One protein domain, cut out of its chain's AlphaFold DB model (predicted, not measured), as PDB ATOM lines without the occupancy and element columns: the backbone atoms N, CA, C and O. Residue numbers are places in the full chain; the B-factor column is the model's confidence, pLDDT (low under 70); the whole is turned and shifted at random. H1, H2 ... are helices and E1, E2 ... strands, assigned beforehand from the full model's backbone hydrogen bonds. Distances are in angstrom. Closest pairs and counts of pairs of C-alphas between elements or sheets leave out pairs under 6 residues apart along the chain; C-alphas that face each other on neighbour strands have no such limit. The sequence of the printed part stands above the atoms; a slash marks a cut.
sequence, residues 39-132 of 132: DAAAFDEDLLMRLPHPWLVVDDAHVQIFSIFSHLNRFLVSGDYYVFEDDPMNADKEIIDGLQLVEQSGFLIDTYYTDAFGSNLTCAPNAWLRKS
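What this domain is: This is residues 39 to 132 of the 132 residues of an uncharacterized protein of Bradyrhizobium sp. NAS96.2 (UniProt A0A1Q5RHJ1). A small twisted sheet of four strands is covered on one face by two helices, H2 and H3, which run the same way, H3 rising steeply off the sheet. The short helix H1 sits away from the sheet at one end of the longest axis, and a long loop, residues 110 to 127, reaches toward the other end. The 94 printed residues run H1 E1 H2 E2 H3 E3 E4, three named helices and four named strands; the mixed sheet has the order E1 E2 E4 E3. The class is mixed, helices and strands, with 42 residues, under half, in named elements. The whole is compact, with a radius of gyration of the C-alphas of 13.0 A and spans of 38 by 27 by 23 A.

Where its parts are: Find C-alpha 45 at (-49.774, 7.351, -3.471), where H1, residues 45 to 50, begins; it is 8.7 A long. Go on to E1, residues 56 to 59, 9.9 A, and to H2, residues 65 to 73, 11.8 A. E2, residues 81 to 84, measures 10.1 A. H3, residues 93 to 104, starts at C-alpha 93 (-53.843, -6.512, 22.463) and runs 16.3 A. E3, residues 107 to 109, is 6.8 A long, and E4, residues 128 to 131, runs 10.2 A to C-alpha 131 at (-36.345, -0.531, 8.137).

How they stand to each other: Begin at edge strand E1, parallel to E2, where N 57 and O 81 are 2.9 A apart, within hydrogen-bond range. E2 is antiparallel to E4, with N 82 and O 129 at 2.8 A. E4 and E3 form a hairpin, with N 130 and O 108 at 2.8 A. From edge to edge the strands' lines turn by 79 degrees. E1, H2, E2 is a strand-helix-strand unit, two parallel neighbour strands with a helix between, and its crossover is right-handed; E2, H3, E3 is a split one, with E4 between its strands, also right-handed. H2 and H3 lie on the same face, making two layers, helices on one face of a sheet. H2 lies over E2 at a height over the sheet of 9.4 A, along the strands, at 9 degrees to E2 on the local plane. H3 stands up from the sheet at 45 degrees. H2 and H3 are close but not clearly touching, the closest C-alphas being those of Phe 66 and Gly 98, 5.6 A apart, at a shallow tilt of 17 degrees. H1 is not on the sheet and is only just apart from H2, at 8.3 A. Every O i to N i+4 pair is within hydrogen-bond range in H2 and H3, and 1 of 2 in H1.

The domain as a whole: Look for the two C-alphas farthest apart at Asp 46 and Ala 116, 38.4 A. The printed part has no cut and ends at residue 132, the chain's last. The link from E3 to E4, 18 residues, is long. The mean pLDDT of the printed part is 89.1; residue 88 and residues 114 to 123 are under 70.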
ATOM      1  N   ASP A  39     -58.683   7.725   7.433       94.12
ATOM      2  CA  ASP A  39     -58.702   6.956   6.193       94.12
ATOM      3  C   ASP A  39     -57.294   6.912   5.580       94.12
ATOM      4  O   ASP A  39     -56.826   7.875   4.976       94.12
ATOM      5  N   ALA A  40     -56.613   5.771   5.706       92.00
ATOM      6  CA  ALA A  40     -55.273   5.592   5.151       92.00
ATOM      7  C   ALA A  40     -55.231   5.744   3.616       92.00
ATOM      8  O   ALA A  40     -54.180   6.052   3.065       92.00
ATOM      9  N   ALA A  41     -56.350   5.561   2.906       92.75
ATOM     10  CA  ALA A  41     -56.401   5.757   1.458       92.75
ATOM     11  C   ALA A  41     -56.402   7.241   1.048       92.75
ATOM     12  O   ALA A  41     -56.344   7.546  -0.141       92.75
ATOM     13  N   ALA A  42     -56.462   8.169   2.011       94.38
ATOM     14  CA  ALA A  42     -56.429   9.603   1.749       94.38
ATOM     15  C   ALA A  42     -55.027  10.131   1.381       94.38
ATOM     16  O   ALA A  42     -54.904  11.293   0.987       94.38
ATOM     17  N   PHE A  43     -53.976   9.310   1.496       96.12
ATOM     18  CA  PHE A  43     -52.652   9.656   0.989       96.12
ATOM     19  C   PHE A  43     -52.618   9.668  -0.544       96.12
ATOM     20  O   PHE A  43     -53.175   8.802  -1.215       96.12
ATOM     21  N   ASP A  44     -51.892  10.635  -1.102       96.62
ATOM     22  CA  ASP A  44     -51.526  10.639  -2.517       96.62
ATOM     23  C   ASP A  44     -50.403   9.611  -2.747       96.62
ATOM     24  O   ASP A  44     -49.231   9.873  -2.468       96.62
ATOM     25  N   GLU A  45     -50.756   8.413  -3.221       96.69
ATOM     26  CA  GLU A  45     -49.774   7.351  -3.471       96.69
ATOM     27  C   GLU A  45     -48.782   7.718  -4.592       96.69
ATOM     28  O   GLU A  45     -47.620   7.314  -4.526       96.69
ATOM     29  N   ASP A  46     -49.184   8.520  -5.588       97.62
ATOM     30  CA  ASP A  46     -48.285   8.969  -6.662       97.62
ATOM     31  C   ASP A  46     -47.211   9.913  -6.117       97.62
ATOM     32  O   ASP A  46     -46.046   9.849  -6.526       97.62
ATOM     33  N   LEU A  47     -47.583  10.766  -5.156       96.88
ATOM     34  CA  LEU A  47     -46.631  11.542  -4.371       96.88
ATOM     35  C   LEU A  47     -45.685  10.618  -3.596       96.88
ATOM     36  O   LEU A  47     -44.475  10.779  -3.723       96.88
ATOM     37  N   LEU A  48     -46.202   9.661  -2.824       97.50
ATOM     38  CA  LEU A  48     -45.365   8.774  -2.009       97.50
ATOM     39  C   LEU A  48     -44.370   7.977  -2.865       97.50
ATOM     40  O   LEU A  48     -43.194   7.916  -2.530       97.50
ATOM     41  N   MET A  49     -44.782   7.449  -4.020       96.94
ATOM     42  CA  MET A  49     -43.895   6.687  -4.911       96.94
ATOM     43  C   MET A  49     -42.721   7.496  -5.485       96.94
ATOM     44  O   MET A  49     -41.722   6.903  -5.896       96.94
ATOM     45  N   ARG A  50     -42.832   8.831  -5.569       95.81
ATOM     46  CA  ARG A  50     -41.801   9.687  -6.185       95.81
ATOM     47  C   ARG A  50     -40.859  10.365  -5.189       95.81
ATOM     48  O   ARG A  50     -39.868  10.943  -5.643       95.81
ATOM     49  N   LEU A  51     -41.174  10.377  -3.891       95.12
ATOM     50  CA  LEU A  51     -40.343  11.072  -2.902       95.12
ATOM     51  C   LEU A  51     -38.960  10.401  -2.800       95.12
ATOM     52  O   LEU A  51     -38.858   9.173  -2.812       95.12
ATOM     53  N   PRO A  52     -37.871  11.177  -2.686       93.88
ATOM     54  CA  PRO A  52     -36.528  10.629  -2.589       93.88
ATOM     55  C   PRO A  52     -36.269  10.023  -1.203       93.88
ATOM     56  O   PRO A  52     -36.606  10.619  -0.186       93.88
ATOM     57  N   HIS A  53     -35.594   8.876  -1.166       94.19
ATOM     58  CA  HIS A  53     -35.089   8.256   0.064       94.19
ATOM     59  C   HIS A  53     -33.695   8.803   0.448       94.19
ATOM     60  O   HIS A  53     -32.949   9.239  -0.443       94.19
ATOM     61  N   PRO A  54     -33.295   8.755   1.738       95.19
ATOM     62  CA  PRO A  54     -34.003   8.133   2.864       95.19
ATOM     63  C   PRO A  54     -35.157   8.977   3.414       95.19
ATOM     64  O   PRO A  54     -35.091  10.207   3.405       95.19
ATOM     65  N   TRP A  55     -36.193   8.311   3.922       97.19
ATOM     66  CA  TRP A  55     -37.309   8.937   4.631       97.19
ATOM     67  C   TRP A  55     -37.123   8.877   6.144       97.19
ATOM     68  O   TRP A  55     -36.620   7.900   6.701       97.19
ATOM     69  N   LEU A  56     -37.619   9.923   6.798       96.25
ATOM     70  CA  LEU A  56     -37.941   9.943   8.217       96.25
ATOM     71  C   LEU A  56     -39.435  10.249   8.326       96.25
ATOM     72  O   LEU A  56     -39.854  11.379   8.082       96.25
ATOM     73  N   VAL A  57     -40.228   9.230   8.639       97.44
ATOM     74  CA  VAL A  57     -41.661   9.370   8.905       97.44
ATOM     75  C   VAL A  57     -41.845   9.577  10.400       97.44
ATOM     76  O   VAL A  57     -41.351   8.781  11.194       97.44
ATOM     77  N   VAL A  58     -42.550  10.642  10.770       95.50
ATOM     78  CA  VAL A  58     -42.855  10.991  12.161       95.50
ATOM     79  C   VAL A  58     -44.369  10.998  12.321       95.50
ATOM     80  O   VAL A  58     -45.054  11.790  11.671       95.50
ATOM     81  N   ASP A  59     -44.884  10.089  13.138       94.31
ATOM     82  CA  ASP A  59     -46.302   9.986  13.467       94.31
ATOM     83  C   ASP A  59     -46.564  10.659  14.816       94.31
ATOM     84  O   ASP A  59     -46.378  10.053  15.866       94.31
ATOM     85  N   ASP A  60     -46.969  11.925  14.743       93.06
ATOM     86  CA  ASP A  60     -47.353  12.781  15.882       93.06
ATOM     87  C   ASP A  60     -48.883  13.018  15.916       93.06
ATOM     88  O   ASP A  60     -49.445  13.774  16.711       93.06
ATOM     89  N   ALA A  61     -49.622  12.376  15.004       92.88
ATOM     90  CA  ALA A  61     -51.076  12.488  14.964       92.88
ATOM     91  C   ALA A  61     -51.746  11.491  15.914       92.88
ATOM     92  O   ALA A  61     -52.828  11.783  16.434       92.88
ATOM     93  N   HIS A  62     -51.123  10.325  16.122       91.06
ATOM     94  CA  HIS A  62     -51.621   9.247  16.980       91.06
ATOM     95  C   HIS A  62     -53.016   8.737  16.561       91.06
ATOM     96  O   HIS A  62     -53.857   8.376  17.388       91.06
ATOM     97  N   VAL A  63     -53.300   8.732  15.251       92.69
ATOM     98  CA  VAL A  63     -54.583   8.287  14.679       92.69
ATOM     99  C   VAL A  63     -54.370   7.005  13.887       92.69
ATOM    100  O   VAL A  63     -53.718   7.026  12.851       92.69
ATOM    101  N   GLN A  64     -54.971   5.901  14.346       92.31
ATOM    102  CA  GLN A  64     -54.879   4.582  13.695       92.31
ATOM    103  C   GLN A  64     -53.430   4.181  13.356       92.31
ATOM    104  O   GLN A  64     -53.156   3.697  12.257       92.31
ATOM    105  N   ILE A  65     -52.516   4.375  14.308       92.00
ATOM    106  CA  ILE A  65     -51.057   4.303  14.135       92.00
ATOM    107  C   ILE A  65     -50.616   3.081  13.313       92.00
ATOM    108  O   ILE A  65     -49.909   3.222  12.319       92.00
ATOM    109  N   PHE A  66     -51.094   1.875  13.637       93.88
ATOM    110  CA  PHE A  66     -50.695   0.664  12.903       93.88
ATOM    111  C   PHE A  66     -51.315   0.538  11.504       93.88
ATOM    112  O   PHE A  66     -50.707  -0.059  10.615       93.88
ATOM    113  N   SER A  67     -52.503   1.106  11.283       95.00
ATOM    114  CA  SER A  67     -53.130   1.179   9.956       95.00
ATOM    115  C   SER A  67     -52.333   2.112   9.042       95.00
ATOM    116  O   SER A  67     -51.990   1.742   7.916       95.00
ATOM    117  N   ILE A  68     -51.960   3.286   9.562       96.81
ATOM    118  CA  ILE A  68     -51.129   4.266   8.858       96.81
ATOM    119  C   ILE A  68     -49.730   3.709   8.599       96.81
ATOM    120  O   ILE A  68     -49.273   3.730   7.454       96.81
ATOM    121  N   PHE A  69     -49.094   3.114   9.611       96.75
ATOM    122  CA  PHE A  69     -47.823   2.408   9.461       96.75
ATOM    123  C   PHE A  69     -47.895   1.353   8.351       96.75
ATOM    124  O   PHE A  69     -47.056   1.349   7.454       96.75
ATOM    125  N   SER A  70     -48.914   0.487   8.365       96.94
ATOM    126  CA  SER A  70     -49.090  -0.569   7.359       96.94
ATOM    127  C   SER A  70     -49.213  -0.001   5.943       96.94
ATOM    128  O   SER A  70     -48.606  -0.520   5.002       96.94
ATOM    129  N   HIS A  71     -49.946   1.107   5.787       97.62
ATOM    130  CA  HIS A  71     -50.083   1.792   4.507       97.62
ATOM    131  C   HIS A  71     -48.746   2.378   4.026       97.62
ATOM    132  O   HIS A  71     -48.315   2.081   2.911       97.62
ATOM    133  N   LEU A  72     -48.060   3.158   4.866       97.88
ATOM    134  CA  LEU A  72     -46.802   3.825   4.506       97.88
ATOM    135  C   LEU A  72     -45.637   2.839   4.329       97.88
ATOM    136  O   LEU A  72     -44.771   3.046   3.478       97.88
ATOM    137  N   ASN A  73     -45.641   1.714   5.049       97.62
ATOM    138  CA  ASN A  73     -44.645   0.648   4.923       97.62
ATOM    139  C   ASN A  73     -44.522   0.089   3.496       97.62
ATOM    140  O   ASN A  73     -43.446  -0.371   3.107       97.62
ATOM    141  N   ARG A  74     -45.583   0.179   2.685       97.31
ATOM    142  CA  ARG A  74     -45.550  -0.195   1.261       97.31
ATOM    143  C   ARG A  74     -44.535   0.615   0.443       97.31
ATOM    144  O   ARG A  74     -44.096   0.126  -0.594       97.31
ATOM    145  N   PHE A  75     -44.189   1.820   0.895       98.00
ATOM    146  CA  PHE A  75     -43.302   2.753   0.196       98.00
ATOM    147  C   PHE A  75     -41.930   2.889   0.864       98.00
ATOM    148  O   PHE A  75     -40.965   3.245   0.198       98.00
ATOM    149  N   LEU A  76     -41.820   2.567   2.157       97.94
ATOM    150  CA  LEU A  76     -40.552   2.613   2.890       97.94
ATOM    151  C   LEU A  76     -39.549   1.587   2.343       97.94
ATOM    152  O   LEU A  76     -39.919   0.456   2.010       97.94
ATOM    153  N   VAL A  77     -38.267   1.934   2.335       97.44
ATOM    154  CA  VAL A  77     -37.156   1.057   1.927       97.44
ATOM    155  C   VAL A  77     -36.129   0.891   3.048       97.44
ATOM    156  O   VAL A  77     -36.166   1.595   4.055       97.44
ATOM    157  N   SER A  78     -35.210  -0.069   2.891       97.69
ATOM    158  CA  SER A  78     -34.118  -0.292   3.849       97.69
ATOM    159  C   SER A  78     -33.334   1.002   4.098       97.69
ATOM    160  O   SER A  78     -32.892   1.666   3.157       97.69
ATOM    161  N   GLY A  79     -33.158   1.352   5.372       95.94
ATOM    162  CA  GLY A  79     -32.519   2.591   5.814       95.94
ATOM    163  C   GLY A  79     -33.476   3.723   6.185       95.94
ATOM    164  O   GLY A  79     -33.029   4.645   6.867       95.94
ATOM    165  N   ASP A  80     -34.753   3.649   5.805       97.50
ATOM    166  CA  ASP A  80     -35.762   4.618   6.241       97.50
ATOM    167  C   ASP A  80     -36.148   4.418   7.710       97.50
ATOM    168  O   ASP A  80     -36.012   3.323   8.270       97.50
ATOM    169  N   TYR A  81     -36.680   5.480   8.311       96.62
ATOM    170  CA  TYR A  81     -37.167   5.490   9.684       96.62
ATOM    171  C   TYR A  81     -38.668   5.758   9.758       96.62
ATOM    172  O   TYR A  81     -39.207   6.573   9.007       96.62
ATOM    173  N   TYR A  82     -39.308   5.103  10.721       96.44
ATOM    174  CA  TYR A  82     -40.643   5.416  11.211       96.44
ATOM    175  C   TYR A  82     -40.549   5.682  12.714       96.44
ATOM    176  O   TYR A  82     -39.969   4.882  13.448       96.44
ATOM    177  N   VAL A  83     -41.099   6.803  13.165       93.50
ATOM    178  CA  VAL A  83     -41.111   7.206  14.571       93.50
ATOM    179  C   VAL A  83     -42.554   7.341  15.030       93.50
ATOM    180  O   VAL A  83     -43.316   8.081  14.415       93.50
ATOM    181  N   PHE A  84     -42.924   6.626  16.093       91.31
ATOM    182  CA  PHE A  84     -44.164   6.891  16.827       91.31
ATOM    183  C   PHE A  84     -43.852   7.916  17.927       91.31
ATOM    184  O   PHE A  84     -43.159   7.585  18.887       91.31
ATOM    185  N   GLU A  85     -44.277   9.169  17.783       88.00
ATOM    186  CA  GLU A  85     -44.101  10.141  18.871       88.00
ATOM    187  C   GLU A  85     -45.124   9.882  19.983       88.00
ATOM    188  O   GLU A  85     -46.092   9.168  19.753       88.00
ATOM    189  N   ASP A  86     -44.816  10.350  21.201       81.75
ATOM    190  CA  ASP A  86     -45.668  10.544  22.393       81.75
ATOM    191  C   ASP A  86     -46.760   9.514  22.774       81.75
ATOM    192  O   ASP A  86     -47.527   9.744  23.716       81.75
ATOM    193  N   ASP A  87     -46.804   8.342  22.145       77.44
ATOM    194  CA  ASP A  87     -47.711   7.259  22.487       77.44
ATOM    195  C   ASP A  87     -47.096   6.428  23.623       77.44
ATOM    196  O   ASP A  87     -46.070   5.762  23.434       77.44
ATOM    197  N   PRO A  88     -47.708   6.418  24.824       66.25
ATOM    198  CA  PRO A  88     -47.213   5.632  25.946       66.25
ATOM    199  C   PRO A  88     -47.328   4.111  25.732       66.25
ATOM    200  O   PRO A  88     -46.921   3.373  26.630       66.25
ATOM    201  N   MET A  89     -47.858   3.643  24.588       73.12
ATOM    202  CA  MET A  89     -47.900   2.243  24.141       73.12
ATOM    203  C   MET A  89     -48.346   1.308  25.271       73.12
ATOM    204  O   MET A  89     -47.565   0.550  25.856       73.12
ATOM    205  N   ASN A  90     -49.634   1.389  25.618       79.44
ATOM    206  CA  ASN A  90     -50.218   0.540  26.653       79.44
ATOM    207  C   ASN A  90     -50.085  -0.944  26.279       79.44
ATOM    208  O   ASN A  90     -50.238  -1.321  25.126       79.44
ATOM    209  N   ALA A  91     -49.855  -1.819  27.260       81.88
ATOM    210  CA  ALA A  91     -49.744  -3.261  27.024       81.88
ATOM    211  C   ALA A  91     -51.120  -3.928  26.814       81.88
ATOM    212  O   ALA A  91     -51.532  -4.798  27.585       81.88
ATOM    213  N   ASP A  92     -51.849  -3.493  25.791       89.12
ATOM    214  CA  ASP A  92     -53.087  -4.108  25.331       89.12
ATOM    215  C   ASP A  92     -52.871  -4.917  24.044       89.12
ATOM    216  O   ASP A  92     -51.788  -4.955  23.460       89.12
ATOM    217  N   LYS A  93     -53.918  -5.630  23.626       90.38
ATOM    218  CA  LYS A  93     -53.843  -6.512  22.463       90.38
ATOM    219  C   LYS A  93     -53.563  -5.745  21.166       90.38
ATOM    220  O   LYS A  93     -52.849  -6.267  20.321       90.38
ATOM    221  N   GLU A  94     -54.130  -4.553  21.002       88.56
ATOM    222  CA  GLU A  94     -53.975  -3.769  19.775       88.56
ATOM    223  C   GLU A  94     -52.522  -3.334  19.599       88.56
ATOM    224  O   GLU A  94     -51.943  -3.537  18.533       88.56
ATOM    225  N   ILE A  95     -51.909  -2.839  20.674       89.12
ATOM    226  CA  ILE A  95     -50.500  -2.446  20.697       89.12
ATOM    227  C   ILE A  95     -49.587  -3.658  20.493       89.12
ATOM    228  O   ILE A  95     -48.648  -3.591  19.703       89.12
ATOM    229  N   ILE A  96     -49.868  -4.792  21.142       90.56
ATOM    230  CA  ILE A  96     -49.076  -6.022  20.969       90.56
ATOM    231  C   ILE A  96     -49.132  -6.519  19.518       90.56
ATOM    232  O   ILE A  96     -48.085  -6.778  18.922       90.56
ATOM    233  N   ASP A  97     -50.333  -6.634  18.945       93.50
ATOM    234  CA  ASP A  97     -50.527  -7.095  17.565       93.50
ATOM    235  C   ASP A  97     -49.865  -6.116  16.571       93.50
ATOM    236  O   ASP A  97     -49.236  -6.531  15.594       93.50
ATOM    237  N   GLY A  98     -49.953  -4.811  16.842       92.50
ATOM    238  CA  GLY A  98     -49.337  -3.762  16.039       92.50
ATOM    239  C   GLY A  98     -47.807  -3.759  16.077       92.50
ATOM    240  O   GLY A  98     -47.160  -3.684  15.032       92.50
ATOM    241  N   LEU A  99     -47.196  -3.919  17.252       91.12
ATOM    242  CA  LEU A  99     -45.739  -4.046  17.375       91.12
ATOM    243  C   LEU A  99     -45.227  -5.340  16.726       91.12
ATOM    244  O   LEU A  99     -44.171  -5.340  16.093       91.12
ATOM    245  N   GLN A 100     -45.994  -6.431  16.808       94.06
ATOM    246  CA  GLN A 100     -45.674  -7.663  16.087       94.06
ATOM    247  C   GLN A 100     -45.706  -7.453  14.563       94.06
ATOM    248  O   GLN A 100     -44.835  -7.962  13.855       94.06
ATOM    249  N   LEU A 101     -46.671  -6.684  14.046       95.75
ATOM    250  CA  LEU A 101     -46.720  -6.297  12.632       95.75
ATOM    251  C   LEU A 101     -45.477  -5.490  12.218       95.75
ATOM    252  O   LEU A 101     -44.932  -5.727  11.137       95.75
ATOM    253  N   VAL A 102     -45.023  -4.558  13.059       95.38
ATOM    254  CA  VAL A 102     -43.807  -3.759  12.826       95.38
ATOM    255  C   VAL A 102     -42.578  -4.663  12.691       95.38
ATOM    256  O   VAL A 102     -41.844  -4.562  11.706       95.38
ATOM    257  N   GLU A 103     -42.389  -5.597  13.626       94.62
ATOM    258  CA  GLU A 103     -41.276  -6.553  13.597       94.62
ATOM    259  C   GLU A 103     -41.332  -7.446  12.346       94.62
ATOM    260  O   GLU A 103     -40.348  -7.579  11.615       94.62
ATOM    261  N   GLN A 104     -42.508  -8.001  12.032       96.81
ATOM    262  CA  GLN A 104     -42.722  -8.825  10.832       96.81
ATOM    263  C   GLN A 104     -42.499  -8.057   9.526       96.81
ATOM    264  O   GLN A 104     -42.180  -8.661   8.501       96.81
ATOM    265  N   SER A 105     -42.640  -6.732   9.563       97.12
ATOM    266  CA  SER A 105     -42.387  -5.836   8.434       97.12
ATOM    267  C   SER A 105     -40.901  -5.500   8.240       97.12
ATOM    268  O   SER A 105     -40.568  -4.744   7.327       97.12
ATOM    269  N   GLY A 106     -40.005  -6.067   9.057       97.00
ATOM    270  CA  GLY A 106     -38.555  -5.913   8.922       97.00
ATOM    271  C   GLY A 106     -37.991  -4.655   9.581       97.00
ATOM    272  O   GLY A 106     -36.908  -4.203   9.205       97.00
ATOM    273  N   PHE A 107     -38.707  -4.071  10.542       96.94
ATOM    274  CA  PHE A 107     -38.200  -2.942  11.316       96.94
ATOM    275  C   PHE A 107     -37.428  -3.413  12.543       96.94
ATOM    276  O   PHE A 107     -37.815  -4.359  13.226       96.94
ATOM    277  N   LEU A 108     -36.338  -2.709  12.830       94.50
ATOM    278  CA  LEU A 108     -35.542  -2.875  14.035       94.50
ATOM    279  C   LEU A 108     -35.634  -1.608  14.874       94.50
ATOM    280  O   LEU A 108     -35.629  -0.499  14.341       94.50
ATOM    281  N   ILE A 109     -35.660  -1.783  16.188       90.81
ATOM    282  CA  ILE A 109     -35.558  -0.671  17.128       90.81
ATOM    283  C   ILE A 109     -34.141  -0.095  17.042       90.81
ATOM    284  O   ILE A 109     -33.159  -0.819  17.235       90.81
ATOM    285  N   ASP A 110     -34.031   1.204  16.773       89.44
ATOM    286  CA  ASP A 110     -32.751   1.903  16.800       89.44
ATOM    287  C   ASP A 110     -32.393   2.318  18.231       89.44
ATOM    288  O   ASP A 110     -32.847   3.337  18.754       89.44
ATOM    289  N   THR A 111     -31.529   1.523  18.858       84.88
ATOM    290  CA  THR A 111     -31.113   1.704  20.254       84.88
ATOM    291  C   THR A 111     -30.244   2.937  20.500       84.88
ATOM    292  O   THR A 111     -29.936   3.235  21.653       84.88
ATOM    293  N   TYR A 112     -29.827   3.657  19.453       84.06
ATOM    294  CA  TYR A 112     -29.111   4.923  19.608       84.06
ATOM    295  C   TYR A 112     -30.053   6.087  19.959       84.06
ATOM    296  O   TYR A 112     -29.639   7.014  20.665       84.06
ATOM    297  N   TYR A 113     -31.302   6.033  19.480       78.88
ATOM    298  CA  TYR A 113     -32.300   7.104  19.613       78.88
ATOM    299  C   TYR A 113     -33.444   6.784  20.591       78.88
ATOM    300  O   TYR A 113     -34.245   7.663  20.894       78.88
ATOM    301  N   THR A 114     -33.536   5.555  21.106       69.88
ATOM    302  CA  THR A 114     -34.547   5.178  22.108       69.88
ATOM    303  C   THR A 114     -34.335   5.835  23.468       69.88
ATOM    304  O   THR A 114     -33.212   5.959  23.954       69.88
ATOM    305  N   ASP A 115     -35.430   6.138  24.159       60.75
ATOM    306  CA  ASP A 115     -35.367   6.677  25.515       60.75
ATOM    307  C   ASP A 115     -34.821   5.655  26.530       60.75
ATOM    308  O   ASP A 115     -34.907   4.440  26.352       60.75
ATOM    309  N   ALA A 116     -34.215   6.171  27.603       59.34
ATOM    310  CA  ALA A 116     -33.432   5.456  28.624       59.34
ATOM    311  C   ALA A 116     -32.022   4.964  28.216       59.34
ATOM    312  O   ALA A 116     -31.249   4.618  29.115       59.34
ATOM    313  N   PHE A 117     -31.623   5.034  26.937       53.19
ATOM    314  CA  PHE A 117     -30.233   4.826  26.487       53.19
ATOM    315  C   PHE A 117     -29.886   5.736  25.286       53.19
ATOM    316  O   PHE A 117     -30.414   5.537  24.207       53.19
ATOM    317  N   GLY A 118     -28.962   6.701  25.433       59.84
ATOM    318  CA  GLY A 118     -28.499   7.557  24.317       59.84
ATOM    319  C   GLY A 118     -28.987   9.016  24.364       59.84
ATOM    320  O   GLY A 118     -29.041   9.615  25.441       59.84
ATOM    321  N   SER A 119     -29.271   9.613  23.198       61.12
ATOM    322  CA  SER A 119     -29.800  10.982  23.061       61.12
ATOM    323  C   SER A 119     -31.326  10.960  23.159       61.12
ATOM    324  O   SER A 119     -31.994  10.679  22.176       61.12
ATOM    325  N   ASN A 120     -31.851  11.236  24.355       61.22
ATOM    326  CA  ASN A 120     -33.287  11.278  24.659       61.22
ATOM    327  C   ASN A 120     -34.025  12.225  23.691       61.22
ATOM    328  O   ASN A 120     -33.717  13.422  23.659       61.22
ATOM    329  N   LEU A 121     -34.935  11.673  22.886       63.75
ATOM    330  CA  LEU A 121     -35.620  12.379  21.799       63.75
ATOM    331  C   LEU A 121     -37.146  12.313  21.914       63.75
ATOM    332  O   LEU A 121     -37.795  13.161  21.310       63.75
ATOM    333  N   THR A 122     -37.720  11.370  22.671       65.12
ATOM    334  CA  THR A 122     -39.183  11.219  22.809       65.12
ATOM    335  C   THR A 122     -39.551  10.838  24.249       65.12
ATOM    336  O   THR A 122     -38.711  10.874  25.147       65.12
ATOM    337  N   CYS A 123     -40.813  10.499  24.514       69.69
ATOM    338  CA  CYS A 123     -41.184   9.745  25.715       69.69
ATOM    339  C   CYS A 123     -41.732   8.333  25.423       69.69
ATOM    340  O   CYS A 123     -42.100   7.618  26.361       69.69
ATOM    341  N   ALA A 124     -41.761   7.929  24.149       75.00
ATOM    342  CA  ALA A 124     -42.292   6.669  23.652       75.00
ATOM    343  C   ALA A 124     -41.183   5.590  23.575       75.00
ATOM    344  O   ALA A 124     -40.283   5.642  22.725       75.00
ATOM    345  N   PRO A 125     -41.202   4.572  24.458       77.06
ATOM    346  CA  PRO A 125     -40.179   3.533  24.462       77.06
ATOM    347  C   PRO A 125     -40.247   2.687  23.183       77.06
ATOM    348  O   PRO A 125     -41.323   2.293  22.745       77.06
ATOM    349  N   ASN A 126     -39.081   2.340  22.622       82.50
ATOM    350  CA  ASN A 126     -38.952   1.504  21.418       82.50
ATOM    351  C   ASN A 126     -39.635   2.065  20.156       82.50
ATOM    352  O   ASN A 126     -39.937   1.309  19.234       82.50
ATOM    353  N   ALA A 127     -39.856   3.377  20.098       87.25
ATOM    354  CA  ALA A 127     -40.621   3.996  19.025       87.25
ATOM    355  C   ALA A 127     -39.799   4.468  17.815       87.25
ATOM    356  O   ALA A 127     -40.379   4.835  16.798       87.25
ATOM    357  N   TRP A 128     -38.464   4.434  17.891       90.69
ATOM    358  CA  TRP A 128     -37.578   4.703  16.754       90.69
ATOM    359  C   TRP A 128     -37.314   3.419  15.978       90.69
ATOM    360  O   TRP A 128     -36.543   2.564  16.417       90.69
ATOM    361  N   LEU A 129     -37.950   3.292  14.818       93.56
ATOM    362  CA  LEU A 129     -37.954   2.071  14.029       93.56
ATOM    363  C   LEU A 129     -37.230   2.304  12.710       93.56
ATOM    364  O   LEU A 129     -37.647   3.125  11.898       93.56
ATOM    365  N   ARG A 130     -36.170   1.541  12.464       96.06
ATOM    366  CA  ARG A 130     -35.427   1.565  11.204       96.06
ATOM    367  C   ARG A 130     -35.780   0.351  10.358       96.06
ATOM    368  O   ARG A 130     -35.680  -0.780  10.834       96.06
ATOM    369  N   LYS A 131     -36.113   0.562   9.087       97.62
ATOM    370  CA  LYS A 131     -36.345  -0.531   8.137       97.62
ATOM    371  C   LYS A 131     -35.021  -1.194   7.741       97.62
ATOM    372  O   LYS A 131     -34.071  -0.498   7.367       97.62
ATOM    373  N   SER A 132     -34.958  -2.523   7.850       92.69
ATOM    374  CA  SER A 132     -33.781  -3.335   7.491       92.69
ATOM    375  C   SER A 132     -33.705  -3.662   6.011       92.69
ATOM    376  O   SER A 132     -34.760  -3.768   5.352       92.69
TER     377      SER A 132